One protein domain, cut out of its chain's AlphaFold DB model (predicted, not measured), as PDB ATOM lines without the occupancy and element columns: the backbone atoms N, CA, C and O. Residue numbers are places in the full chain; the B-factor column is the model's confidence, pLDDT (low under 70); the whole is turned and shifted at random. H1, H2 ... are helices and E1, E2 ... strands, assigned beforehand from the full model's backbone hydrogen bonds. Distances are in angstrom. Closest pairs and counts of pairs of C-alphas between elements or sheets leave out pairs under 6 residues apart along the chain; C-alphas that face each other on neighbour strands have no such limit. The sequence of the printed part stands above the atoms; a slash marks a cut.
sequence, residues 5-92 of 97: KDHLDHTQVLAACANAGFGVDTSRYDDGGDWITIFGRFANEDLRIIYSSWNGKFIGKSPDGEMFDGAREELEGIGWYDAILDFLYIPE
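AT A GLANCE: This is residues 5 to 92 of the 97 residues of an uncharacterized protein of Thalassospira sp. MCCC 1A01428 (UniProt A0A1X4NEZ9). A twisted sheet of five strands has two helices, H1 and H3, over one face, while the short H2 sits near one end of E3. Beyond these two helices, the ends of the printed part come together as a small two-strand ribbon, E1 with E7. The printed part has 88 residues, with three named helices and seven named strands in the order E1 H1 E2 H2 E3 E4 E5 E6 H3 E7. The larger sheet runs E2, E3, E4, E5, E6, and both sheets are antiparallel; the class is mixed, helices and strands. The whole is compact, with a radius of gyration of the C-alphas of 12.1 A, and spans 33 by 29 by 23 A.

HOW THE PARTS SIT: E1, residues 5 to 7, is the antiparallel neighbour of E7, residues 89 to 91, with N 5 and O 90 2.9 A apart. H1, residues 10 to 20, is on the sheet at a height of 9.5 A, over E3, residues 35 to 42; on the local plane it runs along the strands, at 21 degrees to E3. E2, residues 23 to 25, is an edge strand beside E3, with N 23 and O 39 2.8 A apart. H2, residues 27 to 30, only grazes the sheet; its closest C-alpha to E3 is that of Tyr 29, 5.4 A from that of Trp 35. E3 bends by 59 degrees at residue 39. E3 opens a meander, each strand the antiparallel neighbour of the one before, with E4, residues 45 to 52, E5, residues 58 to 61, and E6, residues 67 to 69. Its three hairpins have within hydrogen-bond range, for instance, N 38 and O 49 at 2.8 A, N 50 and O 59 at 2.7 A, and N 60 and O 68 at 2.9 A. H3, residues 79 to 88, is on the sheet, on the same face as H1, with a height over the sheet of 8.5 A; it lies over E4 and runs slantwise to the strands, at 33 degrees to E4 on the local plane. With H1 and H3 on one face, helices and sheet make two layers. H1 and H3 are close but not clearly touching, at a steep tilt of 46 degrees, opposite ways; their closest C-alphas, of Val 13 and Leu 88, are 7.1 A apart. In H1 and H3 every O i to N i+4 pair is within hydrogen-bond range; H2 is too short for one.

IN THESE COORDINATES: E1 begins at C-alpha 5, (-10.416, -10.991, 24.935). From first to last C-alpha, H1 measures 15.4 A, E3 19.1 A, E4 21.3 A and H3 14.3 A. E7 ends at C-alpha 91, (-7.304, -9.336, 29.447).

THE WHOLE: The two C-alphas farthest apart, of Asp 31 and Gly 77, are 35.4 A apart. The printed part has no cut and no long link. The mean pLDDT of the printed part is 91.8, and residue 71 alone is under 70.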
ATOM      1  N   LYS A   5      -9.368 -10.085  25.414       88.00
ATOM      2  CA  LYS A   5     -10.416 -10.991  24.935       88.00
ATOM      3  C   LYS A   5     -11.700 -10.244  24.597       88.00
ATOM      4  O   LYS A   5     -12.434 -10.684  23.721       88.00
ATOM      5  N   ASP A   6     -11.967  -9.153  25.315       89.94
ATOM      6  CA  ASP A   6     -13.164  -8.334  25.142       89.94
ATOM      7  C   ASP A   6     -13.005  -6.955  25.816       89.94
ATOM      8  O   ASP A   6     -11.942  -6.620  26.346       89.94
ATOM      9  N   HIS A   7     -14.071  -6.163  25.809       93.00
ATOM     10  CA  HIS A   7     -14.187  -4.826  26.380       93.00
ATOM     11  C   HIS A   7     -15.376  -4.743  27.343       93.00
ATOM     12  O   HIS A   7     -16.256  -5.600  27.318       93.00
ATOM     13  N   LEU A   8     -15.396  -3.727  28.210       93.75
ATOM     14  CA  LEU A   8     -16.514  -3.528  29.130       93.75
ATOM     15  C   LEU A   8     -17.774  -3.036  28.402       93.75
ATOM     16  O   LEU A   8     -17.778  -1.993  27.754       93.75
ATOM     17  N   ASP A   9     -18.889  -3.735  28.578       94.62
ATOM     18  CA  ASP A   9     -20.184  -3.241  28.116       94.62
ATOM     19  C   ASP A   9     -20.656  -2.011  28.921       94.62
ATOM     20  O   ASP A   9     -20.045  -1.597  29.910       94.62
ATOM     21  N   HIS A  10     -21.780  -1.420  28.507       93.12
ATOM     22  CA  HIS A  10     -22.323  -0.205  29.121       93.12
ATOM     23  C   HIS A  10     -22.587  -0.355  30.628       93.12
ATOM     24  O   HIS A  10     -22.274   0.534  31.416       93.12
ATOM     25  N   THR A  11     -23.134  -1.491  31.056       94.62
ATOM     26  CA  THR A  11     -23.437  -1.723  32.475       94.62
ATOM     27  C   THR A  11     -22.148  -1.930  33.265       94.62
ATOM     28  O   THR A  11     -21.990  -1.395  34.364       94.62
ATOM     29  N   GLN A  12     -21.205  -2.680  32.694       95.50
ATOM     30  CA  GLN A  12     -19.915  -2.975  33.307       95.50
ATOM     31  C   GLN A  12     -19.063  -1.718  33.484       95.50
ATOM     32  O   GLN A  12     -18.524  -1.502  34.570       95.50
ATOM     33  N   VAL A  13     -18.971  -0.863  32.464       95.31
ATOM     34  CA  VAL A  13     -18.167   0.364  32.536       95.31
ATOM     35  C   VAL A  13     -18.759   1.370  33.525       95.31
ATOM     36  O   VAL A  13     -18.006   2.005  34.262       95.31
ATOM     37  N   LEU A  14     -20.088   1.471  33.632       95.75
ATOM     38  CA  LEU A  14     -20.737   2.307  34.649       95.75
ATOM     39  C   LEU A  14     -20.451   1.808  36.067       95.75
ATOM     40  O   LEU A  14     -20.109   2.604  36.943       95.75
ATOM     41  N   ALA A  15     -20.538   0.495  36.292       96.56
ATOM     42  CA  ALA A  15     -20.202  -0.104  37.579       96.56
ATOM     43  C   ALA A  15     -18.717   0.097  37.929       96.56
ATOM     44  O   ALA A  15     -18.391   0.442  39.065       96.56
ATOM     45  N   ALA A  16     -17.819  -0.058  36.952       95.38
ATOM     46  CA  ALA A  16     -16.392   0.199  37.121       95.38
ATOM     47  C   ALA A  16     -16.121   1.668  37.478       95.38
ATOM     48  O   ALA A  16     -15.374   1.940  38.418       95.38
ATOM     49  N   CYS A  17     -16.782   2.614  36.800       96.38
ATOM     50  CA  CYS A  17     -16.659   4.039  37.103       96.38
ATOM     51  C   CYS A  17     -17.161   4.363  38.514       96.38
ATOM     52  O   CYS A  17     -16.469   5.049  39.262       96.38
ATOM     53  N   ALA A  18     -18.317   3.827  38.914       96.69
ATOM     54  CA  ALA A  18     -18.856   4.023  40.258       96.69
ATOM     55  C   ALA A  18     -17.909   3.483  41.345       96.69
ATOM     56  O   ALA A  18     -17.649   4.173  42.330       96.69
ATOM     57  N   ASN A  19     -17.341   2.289  41.144       96.31
ATOM     58  CA  ASN A  19     -16.380   1.688  42.074       96.31
ATOM     59  C   ASN A  19     -15.065   2.480  42.167       96.31
ATOM     60  O   ASN A  19     -14.484   2.573  43.245       96.31
ATOM     61  N   ALA A  20     -14.604   3.053  41.054       94.00
ATOM     62  CA  ALA A  20     -13.389   3.864  40.997       94.00
ATOM     63  C   ALA A  20     -13.598   5.322  41.456       94.00
ATOM     64  O   ALA A  20     -12.629   6.071  41.577       94.00
ATOM     65  N   GLY A  21     -14.843   5.743  41.705       96.31
ATOM     66  CA  GLY A  21     -15.177   7.137  42.009       96.31
ATOM     67  C   GLY A  21     -15.030   8.074  40.804       96.31
ATOM     68  O   GLY A  21     -14.781   9.266  40.981       96.31
ATOM     69  N   PHE A  22     -15.148   7.547  39.585       96.88
ATOM     70  CA  PHE A  22     -15.053   8.317  38.348       96.88
ATOM     71  C   PHE A  22     -16.395   8.951  37.987       96.88
ATOM     72  O   PHE A  22     -17.464   8.375  38.197       96.88
ATOM     73  N   GLY A  23     -16.332  10.146  37.405       97.25
ATOM     74  CA  GLY A  23     -17.487  10.800  36.810       97.25
ATOM     75  C   GLY A  23     -17.811  10.191  35.450       97.25
ATOM     76  O   GLY A  23     -16.908   9.877  34.675       97.25
ATOM     77  N   VAL A  24     -19.100  10.077  35.135       96.81
ATOM     78  CA  VAL A  24     -19.569   9.637  33.817       96.81
ATOM     79  C   VAL A  24     -20.654  10.579  33.316       96.81
ATOM     80  O   VAL A  24     -21.559  10.940  34.062       96.81
ATOM     81  N   ASP A  25     -20.561  10.963  32.047       96.31
ATOM     82  CA  ASP A  25     -21.611  11.649  31.299       96.31
ATOM     83  C   ASP A  25     -22.148  10.707  30.214       96.31
ATOM     84  O   ASP A  25     -21.425  10.328  29.282       96.31
ATOM     85  N   THR A  26     -23.415  10.316  30.366       95.25
ATOM     86  CA  THR A  26     -24.146   9.397  29.486       95.25
ATOM     87  C   THR A  26     -25.030  10.111  28.474       95.25
ATOM     88  O   THR A  26     -25.655   9.432  27.670       95.25
ATOM     89  N   SER A  27     -25.050  11.449  28.422       94.44
ATOM     90  CA  SER A  27     -26.031  12.201  27.618       94.44
ATOM     91  C   SER A  27     -26.074  11.756  26.147       94.44
ATOM     92  O   SER A  27     -27.139  11.612  25.564       94.44
ATOM     93  N   ARG A  28     -24.909  11.454  25.549       90.31
ATOM     94  CA  ARG A  28     -24.819  10.944  24.164       90.31
ATOM     95  C   ARG A  28     -25.392   9.540  23.991       90.31
ATOM     96  O   ARG A  28     -25.888   9.225  22.915       90.31
ATOM     97  N   TYR A  29     -25.257   8.701  25.008       91.50
ATOM     98  CA  TYR A  29     -25.841   7.368  25.033       91.50
ATOM     99  C   TYR A  29     -27.364   7.460  25.186       91.50
ATOM    100  O   TYR A  29     -28.105   6.825  24.440       91.50
ATOM    101  N   ASP A  30     -27.829   8.332  26.083       90.31
ATOM    102  CA  ASP A  30     -29.253   8.567  26.346       90.31
ATOM    103  C   ASP A  30     -29.989   9.147  25.118       90.31
ATOM    104  O   ASP A  30     -31.156   8.831  24.886       90.31
ATOM    105  N   ASP A  31     -29.282   9.902  24.269       93.19
ATOM    106  CA  ASP A  31     -29.762  10.403  22.970       93.19
ATOM    107  C   ASP A  31     -29.772   9.333  21.847       93.19
ATOM    108  O   ASP A  31     -30.034   9.640  20.680       93.19
ATOM    109  N   GLY A  32     -29.491   8.066  22.170       91.06
ATOM    110  CA  GLY A  32     -29.484   6.939  21.231       91.06
ATOM    111  C   GLY A  32     -28.132   6.657  20.571       91.06
ATOM    112  O   GLY A  32     -28.063   5.859  19.634       91.06
ATOM    113  N   GLY A  33     -27.060   7.307  21.029       91.88
ATOM    114  CA  GLY A  33     -25.691   6.962  20.661       91.88
ATOM    115  C   GLY A  33     -25.142   5.784  21.465       91.88
ATOM    116  O   GLY A  33     -25.787   5.225  22.344       91.88
ATOM    117  N   ASP A  34     -23.899   5.414  21.178       92.56
ATOM    118  CA  ASP A  34     -23.170   4.337  21.853       92.56
ATOM    119  C   ASP A  34     -22.015   4.846  22.731       92.56
ATOM    120  O   ASP A  34     -21.264   4.047  23.288       92.56
ATOM    121  N   TRP A  35     -21.874   6.169  22.863       94.56
ATOM    122  CA  TRP A  35     -20.729   6.812  23.507       94.56
ATOM    123  C   TRP A  35     -21.059   7.364  24.889       94.56
ATOM    124  O   TRP A  35     -22.031   8.095  25.062       94.56
ATOM    125  N   ILE A  36     -20.158   7.134  25.838       96.12
ATOM    126  CA  ILE A  36     -20.141   7.779  27.152       96.12
ATOM    127  C   ILE A  36     -18.844   8.568  27.328       96.12
ATOM    128  O   ILE A  36     -17.828   8.261  26.706       96.12
ATOM    129  N   THR A  37     -18.862   9.596  28.170       96.88
ATOM    130  CA  THR A  37     -17.643  10.315  28.561       96.88
ATOM    131  C   THR A  37     -17.292   9.967  29.998       96.88
ATOM    132  O   THR A  37     -18.117  10.145  30.885       96.88
ATOM    133  N   ILE A  38     -16.066   9.516  30.230       97.00
ATOM    134  CA  ILE A  38     -15.535   9.155  31.543       97.00
ATOM    135  C   ILE A  38     -14.523  10.224  31.961       97.00
ATOM    136  O   ILE A  38     -13.672  10.638  31.165       97.00
ATOM    137  N   PHE A  39     -14.621  10.662  33.210       96.00
ATOM    138  CA  PHE A  39     -13.731  11.622  33.851       96.00
ATOM    139  C   PHE A  39     -13.161  10.966  35.100       96.00
ATOM    140  O   PHE A  39     -13.903  10.630  36.024       96.00
ATOM    141  N   GLY A  40     -11.853  10.771  35.140       95.00
ATOM    142  CA  GLY A  40     -11.245  10.033  36.233       95.00
ATOM    143  C   GLY A  40      -9.744  10.190  36.273       95.00
ATOM    144  O   GLY A  40      -9.126  10.713  35.344       95.00
ATOM    145  N   ARG A  41      -9.167   9.706  37.369       95.69
ATOM    146  CA  ARG A  41      -7.726   9.682  37.550       95.69
ATOM    147  C   ARG A  41      -7.179   8.326  37.129       95.69
ATOM    148  O   ARG A  41      -7.403   7.331  37.814       95.69
ATOM    149  N   PHE A  42      -6.458   8.290  36.015       94.38
ATOM    150  CA  PHE A  42      -5.817   7.085  35.496       94.38
ATOM    151  C   PHE A  42      -4.335   7.112  35.866       94.38
ATOM    152  O   PHE A  42      -3.582   7.994  35.448       94.38
ATOM    153  N   ALA A  43      -3.922   6.158  36.702       92.31
ATOM    154  CA  ALA A  43      -2.657   6.210  37.433       92.31
ATOM    155  C   ALA A  43      -2.519   7.516  38.245       92.31
ATOM    156  O   ALA A  43      -3.138   7.647  39.298       92.31
ATOM    157  N   ASN A  44      -1.731   8.484  37.770       91.69
ATOM    158  CA  ASN A  44      -1.511   9.763  38.453       91.69
ATOM    159  C   ASN A  44      -2.127  10.968  37.736       91.69
ATOM    160  O   ASN A  44      -2.078  12.061  38.305       91.69
ATOM    161  N   GLU A  45      -2.746  10.764  36.572       94.25
ATOM    162  CA  GLU A  45      -3.205  11.820  35.668       94.25
ATOM    163  C   GLU A  45      -4.732  11.919  35.645       94.25
ATOM    164  O   GLU A  45      -5.419  10.902  35.526       94.25
ATOM    165  N   ASP A  46      -5.267  13.138  35.725       94.56
ATOM    166  CA  ASP A  46      -6.699  13.395  35.553       94.56
ATOM    167  C   ASP A  46      -7.027  13.476  34.062       94.56
ATOM    168  O   ASP A  46      -6.639  14.421  33.370       94.56
ATOM    169  N   LEU A  47      -7.745  12.475  33.557       94.88
ATOM    170  CA  LEU A  47      -8.039  12.340  32.139       94.88
ATOM    171  C   LEU A  47      -9.538  12.315  31.866       94.88
ATOM    172  O   LEU A  47     -10.372  11.910  32.681       94.88
ATOM    173  N   ARG A  48      -9.853  12.733  30.642       94.81
ATOM    174  CA  ARG A  48     -11.175  12.628  30.044       94.81
ATOM    175  C   ARG A  48     -11.084  11.726  28.823       94.81
ATOM    176  O   ARG A  48     -10.363  12.047  27.878       94.81
ATOM    177  N   ILE A  49     -11.872  10.660  28.821       95.19
ATOM    178  CA  ILE A  49     -11.972   9.731  27.695       95.19
ATOM    179  C   ILE A  49     -13.426   9.594  27.250       95.19
ATOM    180  O   ILE A  49     -14.353   9.681  28.048       95.19
ATOM    181  N   ILE A  50     -13.630   9.414  25.955       95.81
ATOM    182  CA  ILE A  50     -14.916   9.141  25.326       95.81
ATOM    183  C   ILE A  50     -14.860   7.685  24.881       95.81
ATOM    184  O   ILE A  50     -13.972   7.325  24.116       95.81
ATOM    185  N   TYR A  51     -15.777   6.857  25.361       96.38
ATOM    186  CA  TYR A  51     -15.762   5.411  25.177       96.38
ATOM    187  C   TYR A  51     -17.051   4.931  24.515       96.38
ATOM    188  O   TYR A  51     -18.132   5.335  24.936       96.38
ATOM    189  N   SER A  52     -16.936   4.083  23.494       95.00
ATOM    190  CA  SER A  52     -18.060   3.364  22.903       95.00
ATOM    191  C   SER A  52     -18.170   1.999  23.563       95.00
ATOM    192  O   SER A  52     -17.339   1.117  23.342       95.00
ATOM    193  N   SER A  53     -19.236   1.800  24.331       91.75
ATOM    194  CA  SER A  53     -19.529   0.512  24.963       91.75
ATOM    195  C   SER A  53     -20.087  -0.531  23.989       91.75
ATOM    196  O   SER A  53     -20.417  -1.636  24.403       91.75
ATOM    197  N   TRP A  54     -20.277  -0.172  22.713       91.12
ATOM    198  CA  TRP A  54     -20.778  -1.082  21.681       91.12
ATOM    199  C   TRP A  54     -19.657  -1.768  20.894       91.12
ATOM    200  O   TRP A  54     -19.809  -2.912  20.471       91.12
ATOM    201  N   ASN A  55     -18.545  -1.068  20.662       90.62
ATOM    202  CA  ASN A  55     -17.417  -1.587  19.880       90.62
ATOM    203  C   ASN A  55     -16.066  -1.489  20.604       90.62
ATOM    204  O   ASN A  55     -15.029  -1.779  20.006       90.62
ATOM    205  N   GLY A  56     -16.070  -1.035  21.856       91.38
ATOM    206  CA  GLY A  56     -14.893  -0.956  22.708       91.38
ATOM    207  C   GLY A  56     -13.884   0.107  22.303       91.38
ATOM    208  O   GLY A  56     -12.784   0.120  22.851       91.38
ATOM    209  N   LYS A  57     -14.188   0.991  21.348       92.56
ATOM    210  CA  LYS A  57     -13.276   2.078  20.972       92.56
ATOM    211  C   LYS A  57     -13.321   3.190  22.006       92.56
ATOM    212  O   LYS A  57     -14.378   3.522  22.532       92.56
ATOM    213  N   PHE A  58     -12.183   3.833  22.230       94.38
ATOM    214  CA  PHE A  58     -12.107   5.051  23.025       94.38
ATOM    215  C   PHE A  58     -11.294   6.122  22.310       94.38
ATOM    216  O   PHE A  58     -10.465   5.827  21.451       94.38
ATOM    217  N   ILE A  59     -11.559   7.372  22.664       94.12
ATOM    218  CA  ILE A  59     -10.823   8.556  22.232       94.12
ATOM    219  C   ILE A  59     -10.539   9.367  23.487       94.12
ATOM    220  O   ILE A  59     -11.423   9.544  24.324       94.12
ATOM    221  N   GLY A  60      -9.332   9.885  23.628       93.44
ATOM    222  CA  GLY A  60      -8.966  10.715  24.762       93.44
ATOM    223  C   GLY A  60      -8.009  11.824  24.374       93.44
ATOM    224  O   GLY A  60      -7.594  11.957  23.220       93.44
ATOM    225  N   LYS A  61      -7.690  12.641  25.372       92.81
ATOM    226  CA  LYS A  61      -6.658  13.664  25.288       92.81
ATOM    227  C   LYS A  61      -5.605  13.348  26.342       92.81
ATOM    228  O   LYS A  61      -5.971  13.163  27.501       92.81
ATOM    229  N   SER A  62      -4.344  13.222  25.947       90.00
ATOM    230  CA  SER A  62      -3.231  12.934  26.857       90.00
ATOM    231  C   SER A  62      -2.926  14.142  27.752       90.00
ATOM    232  O   SER A  62      -3.422  15.244  27.484       90.00
ATOM    233  N   PRO A  63      -2.131  13.971  28.827       90.25
ATOM    234  CA  PRO A  63      -1.805  15.064  29.751       90.25
ATOM    235  C   PRO A  63      -1.138  16.283  29.087       90.25
ATOM    236  O   PRO A  63      -1.357  17.420  29.498       90.25
ATOM    237  N   ASP A  64      -0.351  16.058  28.035       88.56
ATOM    238  CA  ASP A  64       0.284  17.092  27.199       88.56
ATOM    239  C   ASP A  64      -0.683  17.765  26.210       88.56
ATOM    240  O   ASP A  64      -0.384  18.807  25.623       88.56
ATOM    241  N   GLY A  65      -1.878  17.204  26.065       85.50
ATOM    242  CA  GLY A  65      -2.953  17.738  25.265       85.50
ATOM    243  C   GLY A  65      -3.074  17.157  23.855       85.50
ATOM    244  O   GLY A  65      -3.897  17.661  23.083       85.50
ATOM    245  N   GLU A  66      -2.316  16.119  23.511       89.06
ATOM    246  CA  GLU A  66      -2.464  15.425  22.231       89.06
ATOM    247  C   GLU A  66      -3.718  14.536  22.206       89.06
ATOM    248  O   GLU A  66      -4.156  13.990  23.216       89.06
ATOM    249  N   MET A  67      -4.353  14.416  21.040       90.50
ATOM    250  CA  MET A  67      -5.515  13.539  20.872       90.50
ATOM    251  C   MET A  67      -5.050  12.123  20.533       90.50
ATOM    252  O   MET A  67      -4.247  11.932  19.614       90.50
ATOM    253  N   PHE A  68      -5.611  11.128  21.215       89.94
ATOM    254  CA  PHE A  68      -5.369   9.712  20.944       89.94
ATOM    255  C   PHE A  68      -6.679   8.940  20.789       89.94
ATOM    256  O   PHE A  68      -7.725   9.337  21.303       89.94
ATOM    257  N   ASP A  69      -6.614   7.824  20.074       87.75
ATOM    258  CA  ASP A  69      -7.742   6.954  19.773       87.75
ATOM    259  C   ASP A  69      -7.329   5.480  19.745       87.75
ATOM    260  O   ASP A  69      -6.261   5.120  19.255       87.75
ATOM    261  N   GLY A  70      -8.206   4.617  20.259       74.25
ATOM    262  CA  GLY A  70      -8.021   3.168  20.272       74.25
ATOM    263  C   GLY A  70      -6.728   2.708  20.950       74.25
ATOM    264  O   GLY A  70      -6.131   3.430  21.741       74.25
ATOM    265  N   ALA A  71      -6.310   1.481  20.628       66.44
ATOM    266  CA  ALA A  71      -5.072   0.876  21.111       66.44
ATOM    267  C   ALA A  71      -3.861   1.332  20.265       66.44
ATOM    268  O   ALA A  71      -3.382   0.603  19.400       66.44
ATOM    269  N   ARG A  72      -3.370   2.556  20.489       77.12
ATOM    270  CA  ARG A  72      -2.065   3.012  19.984       77.12
ATOM    271  C   ARG A  72      -0.924   2.274  20.674       77.12
ATOM    272  O   ARG A  72      -0.717   2.439  21.873       77.12
ATOM    273  N   GLU A  73      -0.158   1.515  19.896       76.62
ATOM    274  CA  GLU A  73       1.002   0.762  20.394       76.62
ATOM    275  C   GLU A  73       2.108   1.672  20.943       76.62
ATOM    276  O   GLU A  73       2.807   1.298  21.876       76.62
ATOM    277  N   GLU A  74       2.238   2.887  20.413       83.25
ATOM    278  CA  GLU A  74       3.263   3.859  20.820       83.25
ATOM    279  C   GLU A  74       3.049   4.410  22.239       83.25
ATOM    280  O   GLU A  74       3.983   4.933  22.843       83.25
ATOM    281  N   LEU A  75       1.823   4.301  22.763       84.06
ATOM    282  CA  LEU A  75       1.467   4.737  24.113       84.06
ATOM    283  C   LEU A  75       1.466   3.571  25.120       84.06
ATOM    284  O   LEU A  75       1.363   3.812  26.325       84.06
ATOM    285  N   GLU A  76       1.588   2.317  24.660       84.31
ATOM    286  CA  GLU A  76       1.691   1.150  25.548       84.31
ATOM    287  C   GLU A  76       2.952   1.246  26.422       84.31
ATOM    288  O   GLU A  76       4.023   1.644  25.966       84.31
ATOM    289  N   GLY A  77       2.833   0.884  27.702       84.56
ATOM    290  CA  GLY A  77       3.908   1.033  28.689       84.56
ATOM    291  C   GLY A  77       3.918   2.385  29.411       84.56
ATOM    292  O   GLY A  77       4.657   2.553  30.386       84.56
ATOM    293  N   ILE A  78       3.102   3.354  28.981       91.12
ATOM    294  CA  ILE A  78       2.897   4.604  29.715       91.12
ATOM    295  C   ILE A  78       1.818   4.381  30.778       91.12
ATOM    296  O   ILE A  78       0.686   4.030  30.461       91.12
ATOM    297  N   GLY A  79       2.140   4.649  32.046       93.50
ATOM    298  CA  GLY A  79       1.290   4.258  33.178       93.50
ATOM    299  C   GLY A  79      -0.163   4.752  33.125       93.50
ATOM    300  O   GLY A  79      -1.067   3.999  33.477       93.50
ATOM    301  N   TRP A  80      -0.419   5.983  32.667       93.31
ATOM    302  CA  TRP A  80      -1.793   6.491  32.535       93.31
ATOM    303  C   TRP A  80      -2.559   5.808  31.398       93.31
ATOM    304  O   TRP A  80      -3.762   5.592  31.510       93.31
ATOM    305  N   TYR A  81      -1.870   5.443  30.319       93.06
ATOM    306  CA  TYR A  81      -2.479   4.804  29.161       93.06
ATOM    307  C   TYR A  81      -2.751   3.325  29.433       93.06
ATOM    308  O   TYR A  81      -3.856   2.848  29.193       93.06
ATOM    309  N   ASP A  82      -1.796   2.630  30.054       92.25
ATOM    310  CA  ASP A  82      -1.998   1.270  30.546       92.25
ATOM    311  C   ASP A  82      -3.158   1.195  31.541       92.25
ATOM    312  O   ASP A  82      -3.979   0.291  31.436       92.25
ATOM    313  N   ALA A  83      -3.296   2.176  32.439       93.88
ATOM    314  CA  ALA A  83      -4.432   2.240  33.353       93.88
ATOM    315  C   ALA A  83      -5.779   2.419  32.628       93.88
ATOM    316  O   ALA A  83      -6.787   1.904  33.104       93.88
ATOM    317  N   ILE A  84      -5.825   3.124  31.488       94.00
ATOM    318  CA  ILE A  84      -7.040   3.199  30.656       94.00
ATOM    319  C   ILE A  84      -7.340   1.832  30.041       94.00
ATOM    320  O   ILE A  84      -8.480   1.373  30.102       94.00
ATOM    321  N   LEU A  85      -6.328   1.181  29.459       92.88
ATOM    322  CA  LEU A  85      -6.495  -0.124  28.825       92.88
ATOM    323  C   LEU A  85      -6.962  -1.181  29.833       92.88
ATOM    324  O   LEU A  85      -7.931  -1.887  29.570       92.88
ATOM    325  N   ASP A  86      -6.323  -1.238  30.999       92.12
ATOM    326  CA  ASP A  86      -6.648  -2.185  32.066       92.12
ATOM    327  C   ASP A  86      -8.027  -1.891  32.695       92.12
ATOM    328  O   ASP A  86      -8.658  -2.788  33.254       92.12
ATOM    329  N   PHE A  87      -8.516  -0.649  32.596       94.25
ATOM    330  CA  PHE A  87      -9.855  -0.268  33.049       94.25
ATOM    331  C   PHE A  87     -10.953  -0.637  32.042       94.25
ATOM    332  O   PHE A  87     -12.030  -1.064  32.449       94.25
ATOM    333  N   LEU A  88     -10.716  -0.451  30.739       93.62
ATOM    334  CA  LEU A  88     -11.736  -0.622  29.692       93.62
ATOM    335  C   LEU A  88     -11.786  -2.024  29.078       93.62
ATOM    336  O   LEU A  88     -12.808  -2.385  28.486       93.62
ATOM    337  N   TYR A  89     -10.702  -2.792  29.167       92.75
ATOM    338  CA  TYR A  89     -10.578  -4.070  28.478       92.75
ATOM    339  C   TYR A  89     -10.385  -5.242  29.428       92.75
ATOM    340  O   TYR A  89      -9.762  -5.144  30.481       92.75
ATOM    341  N   ILE A  90     -10.899  -6.396  29.007       89.56
ATOM    342  CA  ILE A  90     -10.755  -7.643  29.742       89.56
ATOM    343  C   ILE A  90      -9.549  -8.392  29.156       89.56
ATOM    344  O   ILE A  90      -9.566  -8.727  27.965       89.56
ATOM    345  N   PRO A  91      -8.501  -8.674  29.951       85.25
ATOM    346  CA  PRO A  91      -7.304  -9.336  29.447       85.25
ATOM    347  C   PRO A  91      -7.630 -10.733  28.908       85.25
ATOM    348  O   PRO A  91      -8.487 -11.447  29.445       85.25
ATOM    349  N   GLU A  92      -6.954 -11.118  27.824       80.38
ATOM    350  CA  GLU A  92      -6.904 -12.516  27.395       80.38
ATOM    351  C   GLU A  92      -6.141 -13.285  28.482       80.38
ATOM    352  O   GLU A  92      -5.005 -12.928  28.792       80.38
TER     353      GLU A  92